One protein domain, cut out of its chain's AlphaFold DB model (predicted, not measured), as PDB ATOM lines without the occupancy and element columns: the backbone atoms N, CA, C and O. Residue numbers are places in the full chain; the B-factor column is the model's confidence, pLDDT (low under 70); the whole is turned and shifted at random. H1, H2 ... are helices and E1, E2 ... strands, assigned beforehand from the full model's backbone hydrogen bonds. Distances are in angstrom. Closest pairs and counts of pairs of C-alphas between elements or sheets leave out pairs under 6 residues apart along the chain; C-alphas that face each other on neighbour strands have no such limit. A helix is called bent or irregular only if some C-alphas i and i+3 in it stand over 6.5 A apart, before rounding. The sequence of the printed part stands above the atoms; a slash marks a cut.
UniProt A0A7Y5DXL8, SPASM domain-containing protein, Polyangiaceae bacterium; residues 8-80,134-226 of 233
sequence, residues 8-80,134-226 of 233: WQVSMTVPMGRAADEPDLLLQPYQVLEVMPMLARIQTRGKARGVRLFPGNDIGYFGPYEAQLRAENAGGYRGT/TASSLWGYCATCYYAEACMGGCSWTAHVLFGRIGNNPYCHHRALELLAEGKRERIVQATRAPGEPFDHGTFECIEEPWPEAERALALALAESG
ATOM      1  N   TRP A   8     165.040  98.086 165.901       93.06
ATOM      2  CA  TRP A   8     165.338  99.001 164.809       93.06
ATOM      3  C   TRP A   8     165.124 100.442 165.271       93.06
ATOM      4  O   TRP A   8     164.006 100.833 165.607       93.06
ATOM      5  N   GLN A   9     166.200 101.230 165.297       93.38
ATOM      6  CA  GLN A   9     166.114 102.673 165.499       93.38
ATOM      7  C   GLN A   9     166.019 103.382 164.146       93.38
ATOM      8  O   GLN A   9     166.811 103.106 163.245       93.38
ATOM      9  N   VAL A  10     165.050 104.285 164.015       94.12
ATOM     10  CA  VAL A  10     164.825 105.090 162.806       94.12
ATOM     11  C   VAL A  10     165.137 106.556 163.085       94.12
ATOM     12  O   VAL A  10     164.775 107.059 164.143       94.12
ATOM     13  N   SER A  11     165.760 107.237 162.128       93.75
ATOM     14  CA  SER A  11     166.064 108.672 162.169       93.75
ATOM     15  C   SER A  11     165.847 109.285 160.788       93.75
ATOM     16  O   SER A  11     165.870 108.572 159.782       93.75
ATOM     17  N   MET A  12     165.607 110.591 160.745       93.56
ATOM     18  CA  MET A  12     165.590 111.367 159.511       93.56
ATOM     19  C   MET A  12     167.010 111.801 159.168       93.56
ATOM     20  O   MET A  12     167.837 112.081 160.035       93.56
ATOM     21  N   THR A  13     167.293 111.891 157.874       93.50
ATOM     22  CA  THR A  13     168.509 112.555 157.416       93.50
ATOM     23  C   THR A  13     168.464 114.016 157.855       93.50
ATOM     24  O   THR A  13     167.453 114.695 157.671       93.50
ATOM     25  N   VAL A  14     169.564 114.509 158.415       92.12
ATOM     26  CA  VAL A  14     169.740 115.927 158.738       92.12
ATOM     27  C   VAL A  14     170.916 116.497 157.940       92.12
ATOM     28  O   VAL A  14     171.816 115.737 157.569       92.12
ATOM     29  N   PRO A  15     170.954 117.817 157.694       92.31
ATOM     30  CA  PRO A  15     172.011 118.450 156.909       92.31
ATOM     31  C   PRO A  15     173.323 118.604 157.692       92.31
ATOM     32  O   PRO A  15     173.724 119.703 158.065       92.31
ATOM     33  N   MET A  16     174.007 117.495 157.955       90.69
ATOM     34  CA  MET A  16     175.305 117.478 158.631       90.69
ATOM     35  C   MET A  16     176.314 116.647 157.839       90.69
ATOM     36  O   MET A  16     175.962 115.614 157.257       90.69
ATOM     37  N   GLY A  17     177.574 117.089 157.816       88.88
ATOM     38  CA  GLY A  17     178.598 116.504 156.954       88.88
ATOM     39  C   GLY A  17     178.154 116.512 155.488       88.88
ATOM     40  O   GLY A  17     177.555 117.471 155.017       88.88
ATOM     41  N   ARG A  18     178.369 115.407 154.761       89.00
ATOM     42  CA  ARG A  18     178.037 115.329 153.322       89.00
ATOM     43  C   ARG A  18     176.559 115.571 153.005       89.00
ATOM     44  O   ARG A  18     176.260 116.089 151.940       89.00
ATOM     45  N   ALA A  19     175.644 115.217 153.909       91.94
ATOM     46  CA  ALA A  19     174.213 115.434 153.689       91.94
ATOM     47  C   ALA A  19     173.830 116.925 153.704       91.94
ATOM     48  O   ALA A  19     172.770 117.285 153.203       91.94
ATOM     49  N   ALA A  20     174.681 117.801 154.254       90.56
ATOM     50  CA  ALA A  20     174.444 119.240 154.257       90.56
ATOM     51  C   ALA A  20     174.436 119.854 152.851       90.56
ATOM     52  O   ALA A  20     173.750 120.854 152.647       90.56
ATOM     53  N   ASP A  21     175.160 119.248 151.905       88.94
ATOM     54  CA  ASP A  21     175.282 119.703 150.516       88.94
ATOM     55  C   ASP A  21     174.466 118.862 149.520       88.94
ATOM     56  O   ASP A  21     174.556 119.078 148.314       88.94
ATOM     57  N   GLU A  22     173.643 117.937 150.024       92.31
ATOM     58  CA  GLU A  22     172.796 117.033 149.238       92.31
ATOM     59  C   GLU A  22     171.320 117.225 149.644       92.31
ATOM     60  O   GLU A  22     170.733 116.357 150.298       92.31
ATOM     61  N   PRO A  23     170.702 118.380 149.320       90.00
ATOM     62  CA  PRO A  23     169.370 118.742 149.813       90.00
ATOM     63  C   PRO A  23     168.270 117.751 149.408       90.00
ATOM     64  O   PRO A  23     167.280 117.631 150.124       90.00
ATOM     65  N   ASP A  24     168.458 117.002 148.320       91.94
ATOM     66  CA  ASP A  24     167.514 115.979 147.854       91.94
ATOM     67  C   ASP A  24     167.460 114.743 148.773       91.94
ATOM     68  O   ASP A  24     166.507 113.966 148.717       91.94
ATOM     69  N   LEU A  25     168.455 114.555 149.652       92.75
ATOM     70  CA  LEU A  25     168.436 113.514 150.690       92.75
ATOM     71  C   LEU A  25     167.631 113.924 151.930       92.75
ATOM     72  O   LEU A  25     167.406 113.095 152.820       92.75
ATOM     73  N   LEU A  26     167.249 115.199 152.024       94.31
ATOM     74  CA  LEU A  26     166.519 115.748 153.155       94.31
ATOM     75  C   LEU A  26     165.026 115.724 152.864       94.31
ATOM     76  O   LEU A  26     164.561 116.114 151.795       94.31
ATOM     77  N   LEU A  27     164.255 115.337 153.874       95.06
ATOM     78  CA  LEU A  27     162.816 115.526 153.823       95.06
ATOM     79  C   LEU A  27     162.489 117.022 153.850       95.06
ATOM     80  O   LEU A  27     163.170 117.824 154.492       95.06
ATOM     81  N   GLN A  28     161.396 117.393 153.206       96.50
ATOM     82  CA  GLN A  28     160.729 118.666 153.419       96.50
ATOM     83  C   GLN A  28     159.872 118.590 154.692       96.50
ATOM     84  O   GLN A  28     159.310 117.530 154.981       96.50
ATOM     85  N   PRO A  29     159.731 119.690 155.455       96.81
ATOM     86  CA  PRO A  29     158.973 119.711 156.706       96.81
ATOM     87  C   PRO A  29     157.574 119.102 156.603       96.81
ATOM     88  O   PRO A  29     157.194 118.315 157.462       96.81
ATOM     89  N   TYR A  30     156.830 119.383 155.528       96.75
ATOM     90  CA  TYR A  30     155.483 118.835 155.338       96.75
ATOM     91  C   TYR A  30     155.443 117.303 155.177       96.75
ATOM     92  O   TYR A  30     154.414 116.690 155.448       96.75
ATOM     93  N   GLN A  31     156.546 116.656 154.784       96.06
ATOM     94  CA  GLN A  31     156.590 115.201 154.576       96.06
ATOM     95  C   GLN A  31     156.520 114.413 155.889       96.06
ATOM     96  O   GLN A  31     156.261 113.211 155.871       96.06
ATOM     97  N   VAL A  32     156.663 115.063 157.052       96.19
ATOM     98  CA  VAL A  32     156.405 114.392 158.338       96.19
ATOM     99  C   VAL A  32     154.959 113.893 158.457       96.19
ATOM    100  O   VAL A  32     154.716 112.951 159.209       96.19
ATOM    101  N   LEU A  33     154.022 114.466 157.688       96.31
ATOM    102  CA  LEU A  33     152.645 113.971 157.568       96.31
ATOM    103  C   LEU A  33     152.580 112.546 156.997       96.31
ATOM    104  O   LEU A  33     151.675 111.798 157.346       96.31
ATOM    105  N   GLU A  34     153.548 112.144 156.167       95.00
ATOM    106  CA  GLU A  34     153.674 110.771 155.656       95.00
ATOM    107  C   GLU A  34     154.467 109.889 156.618       95.00
ATOM    108  O   GLU A  34     154.086 108.754 156.923       95.00
ATOM    109  N   VAL A  35     155.594 110.414 157.106       95.62
ATOM    110  CA  VAL A  35     156.563 109.636 157.880       95.62
ATOM    111  C   VAL A  35     155.940 109.120 159.169       95.62
ATOM    112  O   VAL A  35     156.090 107.946 159.503       95.62
ATOM    113  N   MET A  36     155.220 109.967 159.896       96.06
ATOM    114  CA  MET A  36     154.692 109.614 161.213       96.06
ATOM    115  C   MET A  36     153.678 108.462 161.185       96.06
ATOM    116  O   MET A  36     153.890 107.485 161.915       96.06
ATOM    117  N   PRO A  37     152.619 108.491 160.353       96.00
ATOM    118  CA  PRO A  37     151.722 107.349 160.243       96.00
ATOM    119  C   PRO A  37     152.414 106.111 159.659       96.00
ATOM    120  O   PRO A  37     152.157 104.996 160.122       96.00
ATOM    121  N   MET A  38     153.331 106.275 158.695       95.94
ATOM    122  CA  MET A  38     154.106 105.157 158.148       95.94
ATOM    123  C   MET A  38     154.892 104.439 159.253       95.94
ATOM    124  O   MET A  38     154.803 103.215 159.381       95.94
ATOM    125  N   LEU A  39     155.621 105.180 160.090       96.12
ATOM    126  CA  LEU A  39     156.373 104.616 161.210       96.12
ATOM    127  C   LEU A  39     155.459 103.941 162.232       96.12
ATOM    128  O   LEU A  39     155.809 102.874 162.740       96.12
ATOM    129  N   ALA A  40     154.273 104.496 162.492       95.56
ATOM    130  CA  ALA A  40     153.287 103.868 163.366       95.56
ATOM    131  C   ALA A  40     152.846 102.496 162.815       95.56
ATOM    132  O   ALA A  40     152.862 101.494 163.537       95.56
ATOM    133  N   ARG A  41     152.544 102.395 161.512       95.62
ATOM    134  CA  ARG A  41     152.217 101.107 160.866       95.62
ATOM    135  C   ARG A  41     153.385 100.126 160.912       95.62
ATOM    136  O   ARG A  41     153.188  98.942 161.202       95.62
ATOM    137  N   ILE A  42     154.603 100.603 160.652       95.44
ATOM    138  CA  ILE A  42     155.819  99.783 160.717       95.44
ATOM    139  C   ILE A  42     156.033  99.258 162.140       95.44
ATOM    140  O   ILE A  42     156.305  98.069 162.295       95.44
ATOM    141  N   GLN A  43     155.852 100.081 163.174       95.56
ATOM    142  CA  GLN A  43     156.005  99.660 164.568       95.56
ATOM    143  C   GLN A  43     155.025  98.537 164.929       95.56
ATOM    144  O   GLN A  43     155.441  97.526 165.495       95.56
ATOM    145  N   THR A  44     153.750  98.652 164.541       95.00
ATOM    146  CA  THR A  44     152.751  97.589 164.754       95.00
ATOM    147  C   THR A  44     153.166  96.283 164.070       95.00
ATOM    148  O   THR A  44     153.144  95.210 164.681       95.00
ATOM    149  N   ARG A  45     153.614  96.360 162.810       94.62
ATOM    150  CA  ARG A  45     154.085  95.195 162.039       94.62
ATOM    151  C   ARG A  45     155.367  94.582 162.601       94.62
ATOM    152  O   ARG A  45     155.529  93.361 162.514       94.62
ATOM    153  N   GLY A  46     156.270  95.414 163.115       93.69
ATOM    154  CA  GLY A  46     157.521  95.015 163.751       93.69
ATOM    155  C   GLY A  46     157.257  94.276 165.055       93.69
ATOM    156  O   GLY A  46     157.734  93.155 165.226       93.69
ATOM    157  N   LYS A  47     156.395  94.831 165.915       92.56
ATOM    158  CA  LYS A  47     156.003  94.221 167.191       92.56
ATOM    159  C   LYS A  47     155.434  92.814 167.005       92.56
ATOM    160  O   LYS A  47     155.848  91.893 167.700       92.56
ATOM    161  N   ALA A  48     154.566  92.620 166.009       93.19
ATOM    162  CA  ALA A  48     154.019  91.304 165.661       93.19
ATOM    163  C   ALA A  48     155.084  90.276 165.214       93.19
ATOM    164  O   ALA A  48     154.825  89.078 165.211       93.19
ATOM    165  N   ARG A  49     156.282  90.737 164.832       92.44
ATOM    166  CA  ARG A  49     157.430  89.917 164.408       92.44
ATOM    167  C   ARG A  49     158.552  89.861 165.451       92.44
ATOM    168  O   ARG A  49     159.630  89.353 165.143       92.44
ATOM    169  N   GLY A  50     158.321  90.401 166.650       92.38
ATOM    170  CA  GLY A  50     159.330  90.489 167.706       92.38
ATOM    171  C   GLY A  50     160.439  91.511 167.437       92.38
ATOM    172  O   GLY A  50     161.505  91.398 168.026       92.38
ATOM    173  N   VAL A  51     160.212  92.487 166.550       93.50
ATOM    174  CA  VAL A  51     161.157  93.580 166.267       93.50
ATOM    175  C   VAL A  51     160.620  94.875 166.860       93.50
ATOM    176  O   VAL A  51     159.559  95.360 166.461       93.50
ATOM    177  N   ARG A  52     161.359  95.465 167.795       92.75
ATOM    178  CA  ARG A  52     160.975  96.725 168.434       92.75
ATOM    179  C   ARG A  52     161.450  97.922 167.612       92.75
ATOM    180  O   ARG A  52     162.645  98.065 167.374       92.75
ATOM    181  N   LEU A  53     160.534  98.797 167.200       93.88
ATOM    182  CA  LEU A  53     160.889 100.056 166.542       93.88
ATOM    183  C   LEU A  53     161.029 101.171 167.578       93.88
ATOM    184  O   LEU A  53     160.099 101.415 168.350       93.88
ATOM    185  N   PHE A  54     162.160 101.870 167.532       89.50
ATOM    186  CA  PHE A  54     162.449 103.044 168.347       89.50
ATOM    187  C   PHE A  54     162.605 104.291 167.470       89.50
ATOM    188  O   PHE A  54     163.546 104.358 166.676       89.50
ATOM    189  N   PRO A  55     161.732 105.302 167.604       91.56
ATOM    190  CA  PRO A  55     161.948 106.577 166.940       91.56
ATOM    191  C   PRO A  55     163.156 107.290 167.557       91.56
ATOM    192  O   PRO A  55     163.256 107.429 168.781       91.56
ATOM    193  N   GLY A  56     164.060 107.755 166.701       90.50
ATOM    194  CA  GLY A  56     165.149 108.648 167.056       90.50
ATOM    195  C   GLY A  56     164.636 109.936 167.692       90.50
ATOM    196  O   GLY A  56     163.449 110.275 167.653       90.50
ATOM    197  N   ASN A  57     165.546 110.669 168.327       88.56
ATOM    198  CA  ASN A  57     165.196 111.932 168.966       88.56
ATOM    199  C   ASN A  57     164.739 112.988 167.960       88.56
ATOM    200  O   ASN A  57     164.063 113.914 168.385       88.56
ATOM    201  N   ASP A  58     165.109 112.854 166.689       91.56
ATOM    202  CA  ASP A  58     164.798 113.721 165.560       91.56
ATOM    203  C   ASP A  58     163.449 113.408 164.897       91.56
ATOM    204  O   ASP A  58     162.935 114.252 164.176       91.56
ATOM    205  N   ILE A  59     162.836 112.254 165.178       91.94
ATOM    206  CA  ILE A  59     161.561 111.820 164.588       91.94
ATOM    207  C   ILE A  59     160.372 112.451 165.306       91.94
ATOM    208  O   ILE A  59     159.967 111.934 166.350       91.94
ATOM    209  N   GLY A  60     159.796 113.494 164.694       79.25
ATOM    210  CA  GLY A  60     158.468 114.053 164.983       79.25
ATOM    211  C   GLY A  60     158.214 114.497 166.429       79.25
ATOM    212  O   GLY A  60     158.912 114.110 167.363       79.25
ATOM    213  N   TYR A  61     157.192 115.339 166.631       83.38
ATOM    214  CA  TYR A  61     156.770 115.751 167.975       83.38
ATOM    215  C   TYR A  61     155.278 116.102 168.030       83.38
ATOM    216  O   TYR A  61     154.743 116.730 167.111       83.38
ATOM    217  N   PHE A  62     154.641 115.733 169.146       87.31
ATOM    218  CA  PHE A  62     153.294 116.137 169.588       87.31
ATOM    219  C   PHE A  62     152.135 115.910 168.592       87.31
ATOM    220  O   PHE A  62     151.100 116.559 168.700       87.31
ATOM    221  N   GLY A  63     152.273 114.970 167.648       91.50
ATOM    222  CA  GLY A  63     151.187 114.555 166.747       91.50
ATOM    223  C   GLY A  63     150.371 113.342 167.245       91.50
ATOM    224  O   GLY A  63     150.716 112.739 168.263       91.50
ATOM    225  N   PRO A  64     149.332 112.911 166.497       94.56
ATOM    226  CA  PRO A  64     148.419 111.827 166.900       94.56
ATOM    227  C   PRO A  64     149.090 110.474 167.192       94.56
ATOM    228  O   PRO A  64     148.590 109.683 167.988       94.56
ATOM    229  N   TYR A  65     150.247 110.211 166.579       94.50
ATOM    230  CA  TYR A  65     150.964 108.935 166.688       94.50
ATOM    231  C   TYR A  65     151.958 108.865 167.858       94.50
ATOM    232  O   TYR A  65     152.541 107.808 168.092       94.50
ATOM    233  N   GLU A  66     152.166 109.949 168.613       91.00
ATOM    234  CA  GLU A  66     153.184 110.010 169.677       91.00
ATOM    235  C   GLU A  66     152.965 108.980 170.786       91.00
ATOM    236  O   GLU A  66     153.908 108.314 171.219       91.00
ATOM    237  N   ALA A  67     151.715 108.814 171.229       90.81
ATOM    238  CA  ALA A  67     151.379 107.867 172.289       90.81
ATOM    239  C   ALA A  67     151.708 106.423 171.889       90.81
ATOM    240  O   ALA A  67     152.160 105.648 172.727       90.81
ATOM    241  N   GLN A  68     151.526 106.082 170.612       93.00
ATOM    242  CA  GLN A  68     151.889 104.779 170.070       93.00
ATOM    243  C   GLN A  68     153.411 104.663 169.911       93.00
ATOM    244  O   GLN A  68     154.028 103.781 170.507       93.00
ATOM    245  N   LEU A  69     154.026 105.581 169.157       93.06
ATOM    246  CA  LEU A  69     155.444 105.524 168.797       93.06
ATOM    247  C   LEU A  69     156.366 105.526 170.017       93.06
ATOM    248  O   LEU A  69     157.423 104.895 169.986       93.06
ATOM    249  N   ARG A  70     155.959 106.197 171.097       90.88
ATOM    250  CA  ARG A  70     156.728 106.312 172.340       90.88
ATOM    251  C   ARG A  70     156.125 105.517 173.501       90.88
ATOM    252  O   ARG A  70     156.532 105.742 174.635       90.88
ATOM    253  N   ALA A  71     155.207 104.579 173.250       87.69
ATOM    254  CA  ALA A  71     154.536 103.790 174.293       87.69
ATOM    255  C   ALA A  71     155.508 103.051 175.234       87.69
ATOM    256  O   ALA A  71     155.208 102.861 176.409       87.69
ATOM    257  N   GLU A  72     156.669 102.635 174.720       83.31
ATOM    258  CA  GLU A  72     157.674 101.863 175.465       83.31
ATOM    259  C   GLU A  72     158.750 102.741 176.135       83.31
ATOM    260  O   GLU A  72     159.628 102.228 176.829       83.31
ATOM    261  N   ASN A  73     158.691 104.068 175.969       83.69
ATOM    262  CA  ASN A  73     159.604 104.984 176.648       83.69
ATOM    263  C   ASN A  73     159.165 105.180 178.104       83.69
ATOM    264  O   ASN A  73     157.983 105.372 178.377       83.69
ATOM    265  N   ALA A  74     160.115 105.246 179.042       77.00
ATOM    266  CA  ALA A  74     159.813 105.414 180.471       77.00
ATOM    267  C   ALA A  74     158.968 106.670 180.796       77.00
ATOM    268  O   ALA A  74     158.211 106.666 181.761       77.00
ATOM    269  N   GLY A  75     159.075 107.734 179.989       75.62
ATOM    270  CA  GLY A  75     158.243 108.946 180.081       75.62
ATOM    271  C   GLY A  75     157.132 109.036 179.027       75.62
ATOM    272  O   GLY A  75     156.445 110.053 178.934       75.62
ATOM    273  N   GLY A  76     156.957 108.010 178.192       82.00
ATOM    274  CA  GLY A  76     156.133 108.090 176.992       82.00
ATOM    275  C   GLY A  76     156.648 109.168 176.030       82.00
ATOM    276  O   GLY A  76     157.840 109.245 175.726       82.00
ATOM    277  N   TYR A  77     155.740 110.041 175.594       74.38
ATOM    278  CA  TYR A  77     156.050 111.253 174.825       74.38
ATOM    279  C   TYR A  77     156.328 112.484 175.704       74.38
ATOM    280  O   TYR A  77     156.500 113.589 175.196       74.38
ATOM    281  N   ARG A  78     156.347 112.315 177.031       71.00
ATOM    282  CA  ARG A  78     156.585 113.405 177.979       71.00
ATOM    283  C   ARG A  78     158.080 113.532 178.241       71.00
ATOM    284  O   ARG A  78     158.757 112.545 178.524       71.00
ATOM    285  N   GLY A  79     158.566 114.766 178.225       71.94
ATOM    286  CA  GLY A  79     159.940 115.100 178.576       71.94
ATOM    287  C   GLY A  79     160.699 115.776 177.442       71.94
ATOM    288  O   GLY A  79     160.328 115.713 176.274       71.94
ATOM    289  N   THR A  80     161.782 116.441 177.826       80.12
ATOM    290  CA  THR A  80     162.681 117.155 176.921       80.12
ATOM    291  C   THR A  80     163.980 116.375 176.742       80.12
ATOM    292  O   THR A  80     164.245 115.391 177.434       80.12
ATOM    293  N   THR A 134     165.122 127.768 178.968       91.88
ATOM    294  CA  THR A 134     163.715 128.138 179.187       91.88
ATOM    295  C   THR A 134     162.996 128.357 177.849       91.88
ATOM    296  O   THR A 134     163.634 128.401 176.789       91.88
ATOM    297  N   ALA A 135     161.668 128.492 177.879       93.00
ATOM    298  CA  ALA A 135     160.864 128.735 176.679       93.00
ATOM    299  C   ALA A 135     161.254 130.030 175.937       93.00
ATOM    300  O   ALA A 135     161.070 130.110 174.728       93.00
ATOM    301  N   SER A 136     161.894 131.003 176.601       94.06
ATOM    302  CA  SER A 136     162.399 132.221 175.943       94.06
ATOM    303  C   SER A 136     163.557 131.972 174.967       94.06
ATOM    304  O   SER A 136     163.907 132.853 174.188       94.06
ATOM    305  N   SER A 137     164.162 130.778 174.988       92.81
ATOM    306  CA  SER A 137     165.167 130.373 173.996       92.81
ATOM    307  C   SER A 137     164.563 129.962 172.648       92.81
ATOM    308  O   SER A 137     165.292 129.883 171.652       92.81
ATOM    309  N   LEU A 138     163.254 129.692 172.619       96.88
ATOM    310  CA  LEU A 138     162.520 129.308 171.421       96.88
ATOM    311  C   LEU A 138     162.300 130.521 170.520       96.88
ATOM    312  O   LEU A 138     162.264 131.665 170.968       96.88
ATOM    313  N   TRP A 139     162.172 130.262 169.225       97.88
ATOM    314  CA  TRP A 139     161.958 131.284 168.203       97.88
ATOM    315  C   TRP A 139     161.132 130.701 167.051       97.88
ATOM    316  O   TRP A 139     160.891 129.492 167.004       97.88
ATOM    317  N   GLY A 140     160.673 131.559 166.136       97.12
ATOM    318  CA  GLY A 140     159.785 131.151 165.044       97.12
ATOM    319  C   GLY A 140     158.502 130.497 165.568       97.12
ATOM    320  O   GLY A 140     158.001 130.874 166.626       97.12
ATOM    321  N   TYR A 141     158.011 129.479 164.859       97.50
ATOM    322  CA  TYR A 141     156.792 128.746 165.225       97.50
ATOM    323  C   TYR A 141     156.840 128.185 166.656       97.50
ATOM    324  O   TYR A 141     155.863 128.234 167.402       97.50
ATOM    325  N   CYS A 142     157.995 127.663 167.086       97.06
ATOM    326  CA  CYS A 142     158.115 127.042 168.404       97.06
ATOM    327  C   CYS A 142     157.983 128.034 169.570       97.06
ATOM    328  O   CYS A 142     157.651 127.593 170.668       97.06
ATOM    329  N   ALA A 143     158.217 129.336 169.362       97.50
ATOM    330  CA  ALA A 143     158.074 130.341 170.420       97.50
ATOM    331  C   ALA A 143     156.618 130.599 170.823       97.50
ATOM    332  O   ALA A 143     156.360 130.962 171.967       97.50
ATOM    333  N   THR A 144     155.679 130.416 169.896       96.50
ATOM    334  CA  THR A 144     154.246 130.662 170.112       96.50
ATOM    335  C   THR A 144     153.429 129.373 170.200       96.50
ATOM    336  O   THR A 144     152.221 129.421 170.415       96.50
ATOM    337  N   CYS A 145     154.070 128.214 170.043       96.06
ATOM    338  CA  CYS A 145     153.413 126.915 170.076       96.06
ATOM    339  C   CYS A 145     152.833 126.605 171.464       96.06
ATOM    340  O   CYS A 145     153.494 126.789 172.486       96.06
ATOM    341  N   TYR A 146     151.640 126.009 171.488       94.31
ATOM    342  CA  TYR A 146     150.980 125.528 172.705       94.31
ATOM    343  C   TYR A 146     151.875 124.615 173.568       94.31
ATOM    344  O   TYR A 146     151.828 124.664 174.794       94.31
ATOM    345  N   TYR A 147     152.748 123.815 172.942       93.44
ATOM    346  CA  TYR A 147     153.651 122.887 173.632       93.44
ATOM    347  C   TYR A 147     155.027 123.476 173.978       93.44
ATOM    348  O   TYR A 147     155.914 122.715 174.367       93.44
ATOM    349  N   ALA A 148     155.247 124.786 173.826       93.81
ATOM    350  CA  ALA A 148     156.559 125.430 173.957       93.81
ATOM    351  C   ALA A 148     157.338 124.994 175.216       93.81
ATOM    352  O   ALA A 148     158.457 124.489 175.102       93.81
ATOM    353  N   GLU A 149     156.730 125.107 176.399       92.12
ATOM    354  CA  GLU A 149     157.378 124.769 177.678       92.12
ATOM    355  C   GLU A 149     157.637 123.267 177.851       92.12
ATOM    356  O   GLU A 149     158.664 122.860 178.396       92.12
ATOM    357  N   ALA A 150     156.721 122.424 177.369       90.31
ATOM    358  CA  ALA A 150     156.820 120.975 177.517       90.31
ATOM    359  C   ALA A 150     157.804 120.345 176.515       90.31
ATOM    360  O   ALA A 150     158.496 119.383 176.844       90.31
ATOM    361  N   CYS A 151     157.853 120.878 175.291       91.44
ATOM    362  CA  CYS A 151     158.629 120.347 174.170       91.44
ATOM    363  C   CYS A 151     160.034 120.950 174.088       91.44
ATOM    364  O   CYS A 151     161.008 120.251 173.804       91.44
ATOM    365  N   MET A 152     160.150 122.261 174.323       93.62
ATOM    366  CA  MET A 152     161.394 123.018 174.177       93.62
ATOM    367  C   MET A 152     162.003 122.942 172.760       93.62
ATOM    368  O   MET A 152     163.227 122.926 172.588       93.62
ATOM    369  N   GLY A 153     161.146 122.907 171.735       93.69
ATOM    370  CA  GLY A 153     161.544 122.985 170.323       93.69
ATOM    371  C   GLY A 153     162.101 121.687 169.727       93.69
ATOM    372  O   GLY A 153     162.813 121.749 168.728       93.69
ATOM    373  N   GLY A 154     161.813 120.528 170.329       92.81
ATOM    374  CA  GLY A 154     162.223 119.219 169.813       92.81
ATOM    375  C   GLY A 154     163.737 118.983 169.873       92.81
ATOM    376  O   GLY A 154     164.432 119.477 170.768       92.81
ATOM    377  N   CYS A 155     164.264 118.193 168.932       94.56
ATOM    378  CA  CYS A 155     165.692 117.891 168.849       94.56
ATOM    379  C   CYS A 155     166.520 119.145 168.546       94.56
ATOM    380  O   CYS A 155     166.463 119.710 167.452       94.56
ATOM    381  N   SER A 156     167.349 119.539 169.514       94.38
ATOM    382  CA  SER A 156     168.308 120.634 169.372       94.38
ATOM    383  C   SER A 156     169.300 120.400 168.235       94.38
ATOM    384  O   SER A 156     169.665 121.353 167.562       94.38
ATOM    385  N   TRP A 157     169.720 119.153 168.003       94.56
ATOM    386  CA  TRP A 157     170.654 118.833 166.924       94.56
ATOM    387  C   TRP A 157     170.065 119.159 165.559       94.56
ATOM    388  O   TRP A 157     170.639 119.981 164.855       94.56
ATOM    389  N   THR A 158     168.882 118.629 165.251       95.56
ATOM    390  CA  THR A 158     168.168 118.891 163.997       95.56
ATOM    391  C   THR A 158     167.968 120.386 163.746       95.56
ATOM    392  O   THR A 158     168.292 120.874 162.670       95.56
ATOM    393  N   ALA A 159     167.499 121.134 164.753       95.94
ATOM    394  CA  ALA A 159     167.323 122.581 164.626       95.94
ATOM    395  C   ALA A 159     168.656 123.313 164.389       95.94
ATOM    396  O   ALA A 159     168.730 124.192 163.535       95.94
ATOM    397  N   HIS A 160     169.718 122.938 165.113       95.69
ATOM    398  CA  HIS A 160     171.019 123.585 164.964       95.69
ATOM    399  C   HIS A 160     171.619 123.342 163.581       95.69
ATOM    400  O   HIS A 160     172.053 124.296 162.949       95.69
ATOM    401  N   VAL A 161     171.635 122.105 163.086       94.94
ATOM    402  CA  VAL A 161     172.263 121.824 161.783       94.94
ATOM    403  C   VAL A 161     171.471 122.407 160.610       94.94
ATOM    404  O   VAL A 161     172.043 122.656 159.559       94.94
ATOM    405  N   LEU A 162     170.179 122.697 160.795       95.62
ATOM    406  CA  LEU A 162     169.397 123.470 159.830       95.62
ATOM    407  C   LEU A 162     169.677 124.974 159.921       95.62
ATOM    408  O   LEU A 162     169.873 125.618 158.901       95.62
ATOM    409  N   PHE A 163     169.673 125.554 161.123       96.44
ATOM    410  CA  PHE A 163     169.562 127.012 161.290       96.44
ATOM    411  C   PHE A 163     170.768 127.683 161.956       96.44
ATOM    412  O   PHE A 163     170.734 128.880 162.224       96.44
ATOM    413  N   GLY A 164     171.805 126.925 162.317       94.88
ATOM    414  CA  GLY A 164     172.899 127.381 163.186       94.88
ATOM    415  C   GLY A 164     172.452 127.726 164.612       94.88
ATOM    416  O   GLY A 164     173.210 128.305 165.391       94.88
ATOM    417  N   ARG A 165     171.200 127.415 164.971       94.31
ATOM    418  CA  ARG A 165     170.592 127.760 166.259       94.31
ATOM    419  C   ARG A 165     169.516 126.748 166.650       94.31
ATOM    420  O   ARG A 165     168.693 126.336 165.844       94.31
ATOM    421  N   ILE A 166     169.476 126.394 167.932       94.81
ATOM    422  CA  ILE A 166     168.457 125.501 168.508       94.81
ATOM    423  C   ILE A 166     167.113 126.216 168.722       94.81
ATOM    424  O   ILE A 166     167.046 127.442 168.723       94.81
ATOM    425  N   GLY A 167     166.052 125.456 169.013       95.19
ATOM    426  CA  GLY A 167     164.801 126.006 169.561       95.19
ATOM    427  C   GLY A 167     163.690 126.283 168.546       95.19
ATOM    428  O   GLY A 167     162.662 126.830 168.932       95.19
ATOM    429  N   ASN A 168     163.873 125.884 167.287       96.62
ATOM    430  CA  ASN A 168     162.842 125.917 166.254       96.62
ATOM    431  C   ASN A 168     163.065 124.731 165.304       96.62
ATOM    432  O   ASN A 168     163.917 124.813 164.429       96.62
ATOM    433  N   ASN A 169     162.388 123.600 165.511       95.94
ATOM    434  CA  ASN A 169     162.541 122.415 164.656       95.94
ATOM    435  C   ASN A 169     161.371 122.349 163.653       95.94
ATOM    436  O   ASN A 169     160.217 122.330 164.097       95.94
ATOM    437  N   PRO A 170     161.625 122.331 162.329       96.50
ATOM    438  CA  PRO A 170     160.558 122.306 161.335       96.50
ATOM    439  C   PRO A 170     159.995 120.895 161.121       96.50
ATOM    440  O   PRO A 170     158.855 120.747 160.697       96.50
ATOM    441  N   TYR A 171     160.727 119.842 161.501       96.38
ATOM    442  CA  TYR A 171     160.280 118.451 161.394       96.38
ATOM    443  C   TYR A 171     159.396 118.032 162.577       96.38
ATOM    444  O   TYR A 171     159.648 117.050 163.277       96.38
ATOM    445  N   CYS A 172     158.347 118.814 162.830       96.12
ATOM    446  CA  CYS A 172     157.382 118.594 163.898       96.12
ATOM    447  C   CYS A 172     156.017 118.235 163.304       96.12
ATOM    448  O   CYS A 172     155.442 119.008 162.541       96.12
ATOM    449  N   HIS A 173     155.472 117.077 163.687       96.81
ATOM    450  CA  HIS A 173     154.197 116.603 163.152       96.81
ATOM    451  C   HIS A 173     153.029 117.513 163.535       96.81
ATOM    452  O   HIS A 173     152.214 117.841 162.681       96.81
ATOM    453  N   HIS A 174     152.985 117.979 164.788       97.06
ATOM    454  CA  HIS A 174     151.986 118.958 165.218       97.06
ATOM    455  C   HIS A 174     152.037 120.237 164.374       97.06
ATOM    456  O   HIS A 174     151.015 120.647 163.842       97.06
ATOM    457  N   ARG A 175     153.231 120.814 164.179       97.50
ATOM    458  CA  ARG A 175     153.420 122.020 163.353       97.50
ATOM    459  C   ARG A 175     152.905 121.820 161.929       97.50
ATOM    460  O   ARG A 175     152.186 122.672 161.424       97.50
ATOM    461  N   ALA A 176     153.243 120.693 161.300       97.88
ATOM    462  CA  ALA A 176     152.795 120.390 159.943       97.88
ATOM    463  C   ALA A 176     151.265 120.245 159.845       97.88
ATOM    464  O   ALA A 176     150.677 120.712 158.874       97.88
ATOM    465  N   LEU A 177     150.620 119.639 160.849       98.12
ATOM    466  CA  LEU A 177     149.159 119.506 160.908       98.12
ATOM    467  C   LEU A 177     148.456 120.863 161.082       98.12
ATOM    468  O   LEU A 177     147.483 121.130 160.381       98.12
ATOM    469  N   GLU A 178     148.960 121.727 161.966       98.12
ATOM    470  CA  GLU A 178     148.407 123.074 162.174       98.12
ATOM    471  C   GLU A 178     148.539 123.931 160.906       98.12
ATOM    472  O   GLU A 178     147.570 124.541 160.457       98.12
ATOM    473  N   LEU A 179     149.710 123.909 160.259       98.06
ATOM    474  CA  LEU A 179     149.920 124.621 158.998       98.06
ATOM    475  C   LEU A 179     149.008 124.090 157.884       98.06
ATOM    476  O   LEU A 179     148.407 124.880 157.156       98.06
ATOM    477  N   LEU A 180     148.828 122.768 157.780       98.00
ATOM    478  CA  LEU A 180     147.900 122.168 156.819       98.00
ATOM    479  C   LEU A 180     146.453 122.644 157.047       98.00
ATOM    480  O   LEU A 180     145.743 122.945 156.077       98.00
ATOM    481  N   ALA A 181     146.022 122.755 158.308       97.25
ATOM    482  CA  ALA A 181     144.705 123.284 158.663       97.25
ATOM    483  C   ALA A 181     144.538 124.745 158.205       97.25
ATOM    484  O   ALA A 181     143.490 125.101 157.663       97.25
ATOM    485  N   GLU A 182     145.597 125.552 158.304       97.50
ATOM    486  CA  GLU A 182     145.663 126.919 157.765       97.50
ATOM    487  C   GLU A 182     145.813 126.987 156.231       97.50
ATOM    488  O   GLU A 182     145.770 128.073 155.653       97.50
ATOM    489  N   GLY A 183     145.982 125.852 155.547       97.75
ATOM    490  CA  GLY A 183     146.217 125.810 154.101       97.75
ATOM    491  C   GLY A 183     147.627 126.235 153.698       97.75
ATOM    492  O   GLY A 183     147.823 126.755 152.600       97.75
ATOM    493  N   LYS A 184     148.610 126.011 154.569       98.12
ATOM    494  CA  LYS A 184     150.018 126.364 154.382       98.12
ATOM    495  C   LYS A 184     150.924 125.154 154.556       98.12
ATOM    496  O   LYS A 184     150.569 124.184 155.220       98.12
ATOM    497  N   ARG A 185     152.130 125.233 154.007       97.81
ATOM    498  CA  ARG A 185     153.203 124.262 154.230       97.81
ATOM    499  C   ARG A 185     154.543 124.953 154.387       97.81
ATOM    500  O   ARG A 185     154.703 126.116 154.034       97.81
ATOM    501  N   GLU A 186     155.515 124.193 154.865       98.00
ATOM    502  CA  GLU A 186     156.892 124.648 154.982       98.00
ATOM    503  C   GLU A 186     157.830 123.834 154.105       98.00
ATOM    504  O   GLU A 186     157.733 122.606 154.039       98.00
ATOM    505  N   ARG A 187     158.778 124.530 153.483       97.25
ATOM    506  CA  ARG A 187     159.901 123.951 152.750       97.25
ATOM    507  C   ARG A 187     161.214 124.438 153.330       97.25
ATOM    508  O   ARG A 187     161.326 125.598 153.716       97.25
ATOM    509  N   ILE A 188     162.214 123.567 153.340       97.19
ATOM    510  CA  ILE A 188     163.592 123.975 153.599       97.19
ATOM    511  C   ILE A 188     164.326 124.204 152.280       97.19
ATOM    512  O   ILE A 188     164.201 123.424 151.333       97.19
ATOM    513  N   VAL A 189     165.101 125.281 152.228       96.69
ATOM    514  CA  VAL A 189     165.940 125.641 151.083       96.69
ATOM    515  C   VAL A 189     167.349 125.905 151.587       96.69
ATOM    516  O   VAL A 189     167.524 126.619 152.571       96.69
ATOM    517  N   GLN A 190     168.352 125.306 150.945       95.69
ATOM    518  CA  GLN A 190     169.745 125.507 151.334       95.69
ATOM    519  C   GLN A 190     170.127 126.983 151.146       95.69
ATOM    520  O   GLN A 190     169.986 127.529 150.053       95.69
ATOM    521  N   ALA A 191     170.618 127.608 152.212       94.75
ATOM    522  CA  ALA A 191     171.060 128.998 152.233       94.75
ATOM    523  C   ALA A 191     172.588 129.099 152.171       94.75
ATOM    524  O   ALA A 191     173.134 129.902 151.417       94.75
ATOM    525  N   THR A 192     173.291 128.257 152.933       93.56
ATOM    526  CA  THR A 192     174.755 128.169 152.889       93.56
ATOM    527  C   THR A 192     175.214 126.719 152.842       93.56
ATOM    528  O   THR A 192     174.587 125.838 153.432       93.56
ATOM    529  N   ARG A 193     176.306 126.476 152.115       92.25
ATOM    530  CA  ARG A 193     176.961 125.166 152.036       92.25
ATOM    531  C   ARG A 193     177.825 124.902 153.258       92.25
ATOM    532  O   ARG A 193     178.273 125.846 153.915       92.25
ATOM    533  N   ALA A 194     178.073 123.628 153.531       89.56
ATOM    534  CA  ALA A 194     179.000 123.241 154.582       89.56
ATOM    535  C   ALA A 194     180.448 123.653 154.214       89.56
ATOM    536  O   ALA A 194     180.841 123.540 153.050       89.56
ATOM    537  N   PRO A 195     181.255 124.157 155.167       86.88
ATOM    538  CA  PRO A 195     182.650 124.538 154.914       86.88
ATOM    539  C   PRO A 195     183.611 123.394 154.526       86.88
ATOM    540  O   PRO A 195     184.686 123.674 154.002       86.88
ATOM    541  N   GLY A 196     183.253 122.132 154.776       83.81
ATOM    542  CA  GLY A 196     184.089 120.943 154.584       83.81
ATOM    543  C   GLY A 196     184.860 120.476 155.830       83.81
ATOM    544  O   GLY A 196     185.812 119.708 155.691       83.81
ATOM    545  N   GLU A 197     184.476 120.915 157.029       82.75
ATOM    546  CA  GLU A 197     185.146 120.595 158.300       82.75
ATOM    547  C   GLU A 197     184.468 119.423 159.047       82.75
ATOM    548  O   GLU A 197     183.275 119.170 158.880       82.75
ATOM    549  N   PRO A 198     185.170 118.680 159.923       75.19
ATOM    550  CA  PRO A 198     184.537 117.633 160.725       75.19
ATOM    551  C   PRO A 198     183.372 118.166 161.573       75.19
ATOM    552  O   PRO A 198     183.501 119.166 162.276       75.19
ATOM    553  N   PHE A 199     182.248 117.446 161.554       74.00
ATOM    554  CA  PHE A 199     181.005 117.817 162.247       74.00
ATOM    555  C   PHE A 199     180.413 119.173 161.839       74.00
ATOM    556  O   PHE A 199     179.642 119.766 162.601       74.00
ATOM    557  N   ASP A 200     180.756 119.665 160.655       81.81
ATOM    558  CA  ASP A 200     180.168 120.874 160.120       81.81
ATOM    559  C   ASP A 200     178.760 120.655 159.554       81.81
ATOM    560  O   ASP A 200     178.212 119.547 159.478       81.81
ATOM    561  N   HIS A 201     178.142 121.778 159.218       89.19
ATOM    562  CA  HIS A 201     176.829 121.849 158.615       89.19
ATOM    563  C   HIS A 201     176.748 123.122 157.768       89.19
ATOM    564  O   HIS A 201     177.450 124.104 158.024       89.19
ATOM    565  N   GLY A 202     175.877 123.095 156.765       86.56
ATOM    566  CA  GLY A 202     175.408 124.299 156.088       86.56
ATOM    567  C   GLY A 202     174.291 124.973 156.886       86.56
ATOM    568  O   GLY A 202     174.005 124.608 158.028       86.56
ATOM    569  N   THR A 203     173.612 125.937 156.279       92.12
ATOM    570  CA  THR A 203     172.357 126.475 156.825       92.12
ATOM    571  C   THR A 203     171.258 126.439 155.784       92.12
ATOM    572  O   THR A 203     171.507 126.463 154.579       92.12
ATOM    573  N   PHE A 204     170.029 126.379 156.269       96.69
ATOM    574  CA  PHE A 204     168.804 126.298 155.501       96.69
ATOM    575  C   PHE A 204     167.863 127.401 155.962       96.69
ATOM    576  O   PHE A 204     167.827 127.762 157.135       96.69
ATOM    577  N   GLU A 205     167.065 127.913 155.042       96.94
ATOM    578  CA  GLU A 205     165.916 128.752 155.351       96.94
ATOM    579  C   GLU A 205     164.653 127.897 155.337       96.94
ATOM    580  O   GLU A 205     164.518 126.987 154.520       96.94
ATOM    581  N   CYS A 206     163.731 128.178 156.256       97.38
ATOM    582  CA  CYS A 206     162.419 127.546 156.296       97.38
ATOM    583  C   CYS A 206     161.396 128.532 155.739       97.38
ATOM    584  O   CYS A 206     161.099 129.540 156.380       97.38
ATOM    585  N   ILE A 207     160.885 128.244 154.549       97.75
ATOM    586  CA  ILE A 207     159.933 129.085 153.830       97.75
ATOM    587  C   ILE A 207     158.530 128.548 154.099       97.75
ATOM    588  O   ILE A 207     158.242 127.395 153.782       97.75
ATOM    589  N   GLU A 208     157.672 129.387 154.678       98.06
ATOM    590  CA  GLU A 208     156.229 129.148 154.765       98.06
ATOM    591  C   GLU A 208     155.572 129.615 153.461       98.06
ATOM    592  O   GLU A 208     155.776 130.748 153.022       98.06
ATOM    593  N   GLU A 209     154.788 128.745 152.832       97.69
ATOM    594  CA  GLU A 209     154.088 129.027 151.579       97.69
ATOM    595  C   GLU A 209     152.661 128.453 151.601       97.69
ATOM    596  O   GLU A 209     152.382 127.515 152.356       97.69
ATOM    597  N   PRO A 210     151.731 128.979 150.782       97.88
ATOM    598  CA  PRO A 210     150.424 128.357 150.600       97.88
ATOM    599  C   PRO A 210     150.560 126.913 150.112       97.88
ATOM    600  O   PRO A 210     151.412 126.599 149.279       97.88
ATOM    601  N   TRP A 211     149.687 126.033 150.595       95.75
ATOM    602  CA  TRP A 211     149.610 124.676 150.072       95.75
ATOM    603  C   TRP A 211     149.095 124.719 148.624       95.75
ATOM    604  O   TRP A 211     148.062 125.349 148.379       95.75
ATOM    605  N   PRO A 212     149.745 124.046 147.658       93.81
ATOM    606  CA  PRO A 212     149.211 123.952 146.304       93.81
ATOM    607  C   PRO A 212     147.825 123.298 146.307       93.81
ATOM    608  O   PRO A 212     147.681 122.169 146.770       93.81
ATOM    609  N   GLU A 213     146.805 123.971 145.772       87.31
ATOM    610  CA  GLU A 213     145.406 123.506 145.848       87.31
ATOM    611  C   GLU A 213     145.241 122.047 145.377       87.31
ATOM    612  O   GLU A 213     144.562 121.250 146.022       87.31
ATOM    613  N   ALA A 214     145.955 121.669 144.312       85.31
ATOM    614  CA  ALA A 214     145.946 120.317 143.752       85.31
ATOM    615  C   ALA A 214     146.522 119.236 144.693       85.31
ATOM    616  O   ALA A 214     146.130 118.076 144.603       85.31
ATOM    617  N   GLU A 215     147.433 119.600 145.598       91.25
ATOM    618  CA  GLU A 215     148.093 118.679 146.538       91.25
ATOM    619  C   GLU A 215     147.416 118.678 147.917       91.25
ATOM    620  O   GLU A 215     147.574 117.735 148.695       91.25
ATOM    621  N   ARG A 216     146.663 119.734 148.250       93.69
ATOM    622  CA  ARG A 216     146.111 119.930 149.599       93.69
ATOM    623  C   ARG A 216     145.073 118.877 149.960       93.69
ATOM    624  O   ARG A 216     145.075 118.379 151.082       93.69
ATOM    625  N   ALA A 217     144.207 118.522 149.014       92.94
ATOM    626  CA  ALA A 217     143.185 117.499 149.229       92.94
ATOM    627  C   ALA A 217     143.808 116.142 149.606       92.94
ATOM    628  O   ALA A 217     143.337 115.480 150.529       92.94
ATOM    629  N   LEU A 218     144.907 115.769 148.942       93.50
ATOM    630  CA  LEU A 218     145.653 114.549 149.248       93.50
ATOM    631  C   LEU A 218     146.288 114.613 150.642       93.50
ATOM    632  O   LEU A 218     146.206 113.649 151.397       93.50
ATOM    633  N   ALA A 219     146.870 115.756 151.007       95.50
ATOM    634  CA  ALA A 219     147.472 115.940 152.322       95.50
ATOM    635  C   ALA A 219     146.459 115.871 153.467       95.50
ATOM    636  O   ALA A 219     146.743 115.258 154.494       95.50
ATOM    637  N   LEU A 220     145.268 116.445 153.280       96.06
ATOM    638  CA  LEU A 220     144.166 116.334 154.238       96.06
ATOM    639  C   LEU A 220     143.713 114.878 154.393       96.06
ATOM    640  O   LEU A 220     143.609 114.394 155.518       96.06
ATOM    641  N   ALA A 221     143.521 114.162 153.282       94.75
ATOM    642  CA  ALA A 221     143.143 112.750 153.307       94.75
ATOM    643  C   ALA A 221     144.206 111.873 153.995       94.75
ATOM    644  O   ALA A 221     143.865 110.979 154.773       94.75
ATOM    645  N   LEU A 222     145.492 112.144 153.755       94.81
ATOM    646  CA  LEU A 222     146.601 111.475 154.435       94.81
ATOM    647  C   LEU A 222     146.618 111.791 155.935       94.81
ATOM    648  O   LEU A 222     146.787 110.883 156.743       94.81
ATOM    649  N   ALA A 223     146.446 113.055 156.325       95.00
ATOM    650  CA  ALA A 223     146.441 113.454 157.731       95.00
ATOM    651  C   ALA A 223     145.280 112.814 158.513       95.00
ATOM    652  O   ALA A 223     145.459 112.437 159.672       95.00
ATOM    653  N   GLU A 224     144.117 112.659 157.874       95.06
ATOM    654  CA  GLU A 224     142.932 112.028 158.462       95.06
ATOM    655  C   GLU A 224     143.058 110.501 158.542       95.06
ATOM    656  O   GLU A 224     142.807 109.907 159.591       95.06
ATOM    657  N   SER A 225     143.454 109.851 157.446       95.19
ATOM    658  CA  SER A 225     143.484 108.383 157.358       95.19
ATOM    659  C   SER A 225     144.783 107.758 157.871       95.19
ATOM    660  O   SER A 225     144.809 106.586 158.245       95.19
ATOM    661  N   GLY A 226     145.878 108.518 157.844       94.38
ATOM    662  CA  GLY A 226     147.238 108.015 157.985       94.38
ATOM    663  C   GLY A 226     147.735 107.205 156.783       94.38
ATOM    664  O   GLY A 226     148.872 106.745 156.810       94.38
TER     665      GLY A 226
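Overview. This is residues 8 to 80 and 134 to 226 of the 233 residues of the protein "SPASM domain-containing protein" of Polyangiaceae bacterium (UniProt A0A7Y5DXL8). A long strand hairpin, E3 and E4, meets the first residues of the long helix H2, and H7 and H8 pack on H2 near that junction. H6 packs on E4, the small parallel pair E1 and E2 is beside the later part of H2, and loops with the short helices H3, H4 and H5 fill out the body. The printed part has 166 residues, with eight named helices and four named strands in the order E1 H1 H2 E2 H3 H4 H5 H6 H7 E3 E4 H8, a mixed class. It is compact, with a radius of gyration of the C-alphas of 15.9 A and spans of 45 by 39 by 33 A.

Along the chain. Find C-alpha 8 at (165.338, 99.001, 164.809), where E1, residues 8 to 10, begins. H1 is residues 17 to 21. H2, residues 29 to 47, runs 27.7 A from (158.973, 119.711, 156.706), with a kink of 28 degrees near residue 36. Next come E2, residues 52 to 55, and H3, 66 to 69; past the cut look for H4, 141 to 144, H5, 148 to 151, H6, 156 to 163, and H7, 173 to 181. E3, residues 184 to 192, is 24.8 A long, and E4, residues 203 to 210, 22.9 A. H8, residues 213 to 225, is 19.1 A long and ends at C-alpha 225 at (143.484, 108.383, 157.358); it is only just irregular, with C-alphas 214 and 217 6.7 A apart.

Arrangement. Begin with H2, the hub, which touches three helices. Its residues 39 to 43 touch H3, closest at the C-alphas of Ala 40 and Leu 69, 6.1 A. Its residues 29 to 36 touch H7, closest at Tyr 30 and Ala 176, C-alphas 5.6 A apart, at a steep tilt of 51 degrees, opposite ways. It touches H8 at a shallow tilt of 28 degrees, the same way, with the C-alphas of Leu 33 and Ala 223 closest, 6.2 A. The closest C-alphas of H2 and E3, Pro 29 and Glu 186, are 5.6 A apart. E3 and E4 are an antiparallel hairpin, with N 187 and O 207 at 2.9 A. E1 and E2 are parallel, with N 8 and O 52 at 2.8 A; with H1 and H2 between them they form a strand-helix-strand unit, whose crossover is right-handed. The closest C-alphas of H6 and E4, Leu 162 and Thr 203, are 5.2 A apart. H4 and H5 are close but not clearly touching, with C-alphas 142 and 148 6.0 A apart; H1 touches no helix. In H6 and H7 every O i to N i+4 pair is within hydrogen-bond range, in H2 12 of 15, in H8 7 of 9, in H1 0 of 1 beside 2 of 2 O i to N i+3 pairs; H3, H4 and H5 are too short for an O i to N i+4 pair.

Size, cuts and confidence. The two C-alphas farthest apart, those of Ala 48 and Pro 195, are 45.2 A apart. Residues 81 to 133 are not printed, and C-alphas 80 and 134 are 11.3 A apart across the cut. Of the links printed whole, none is long. The mean pLDDT of the printed part is 92.7, and no printed residue is under 70.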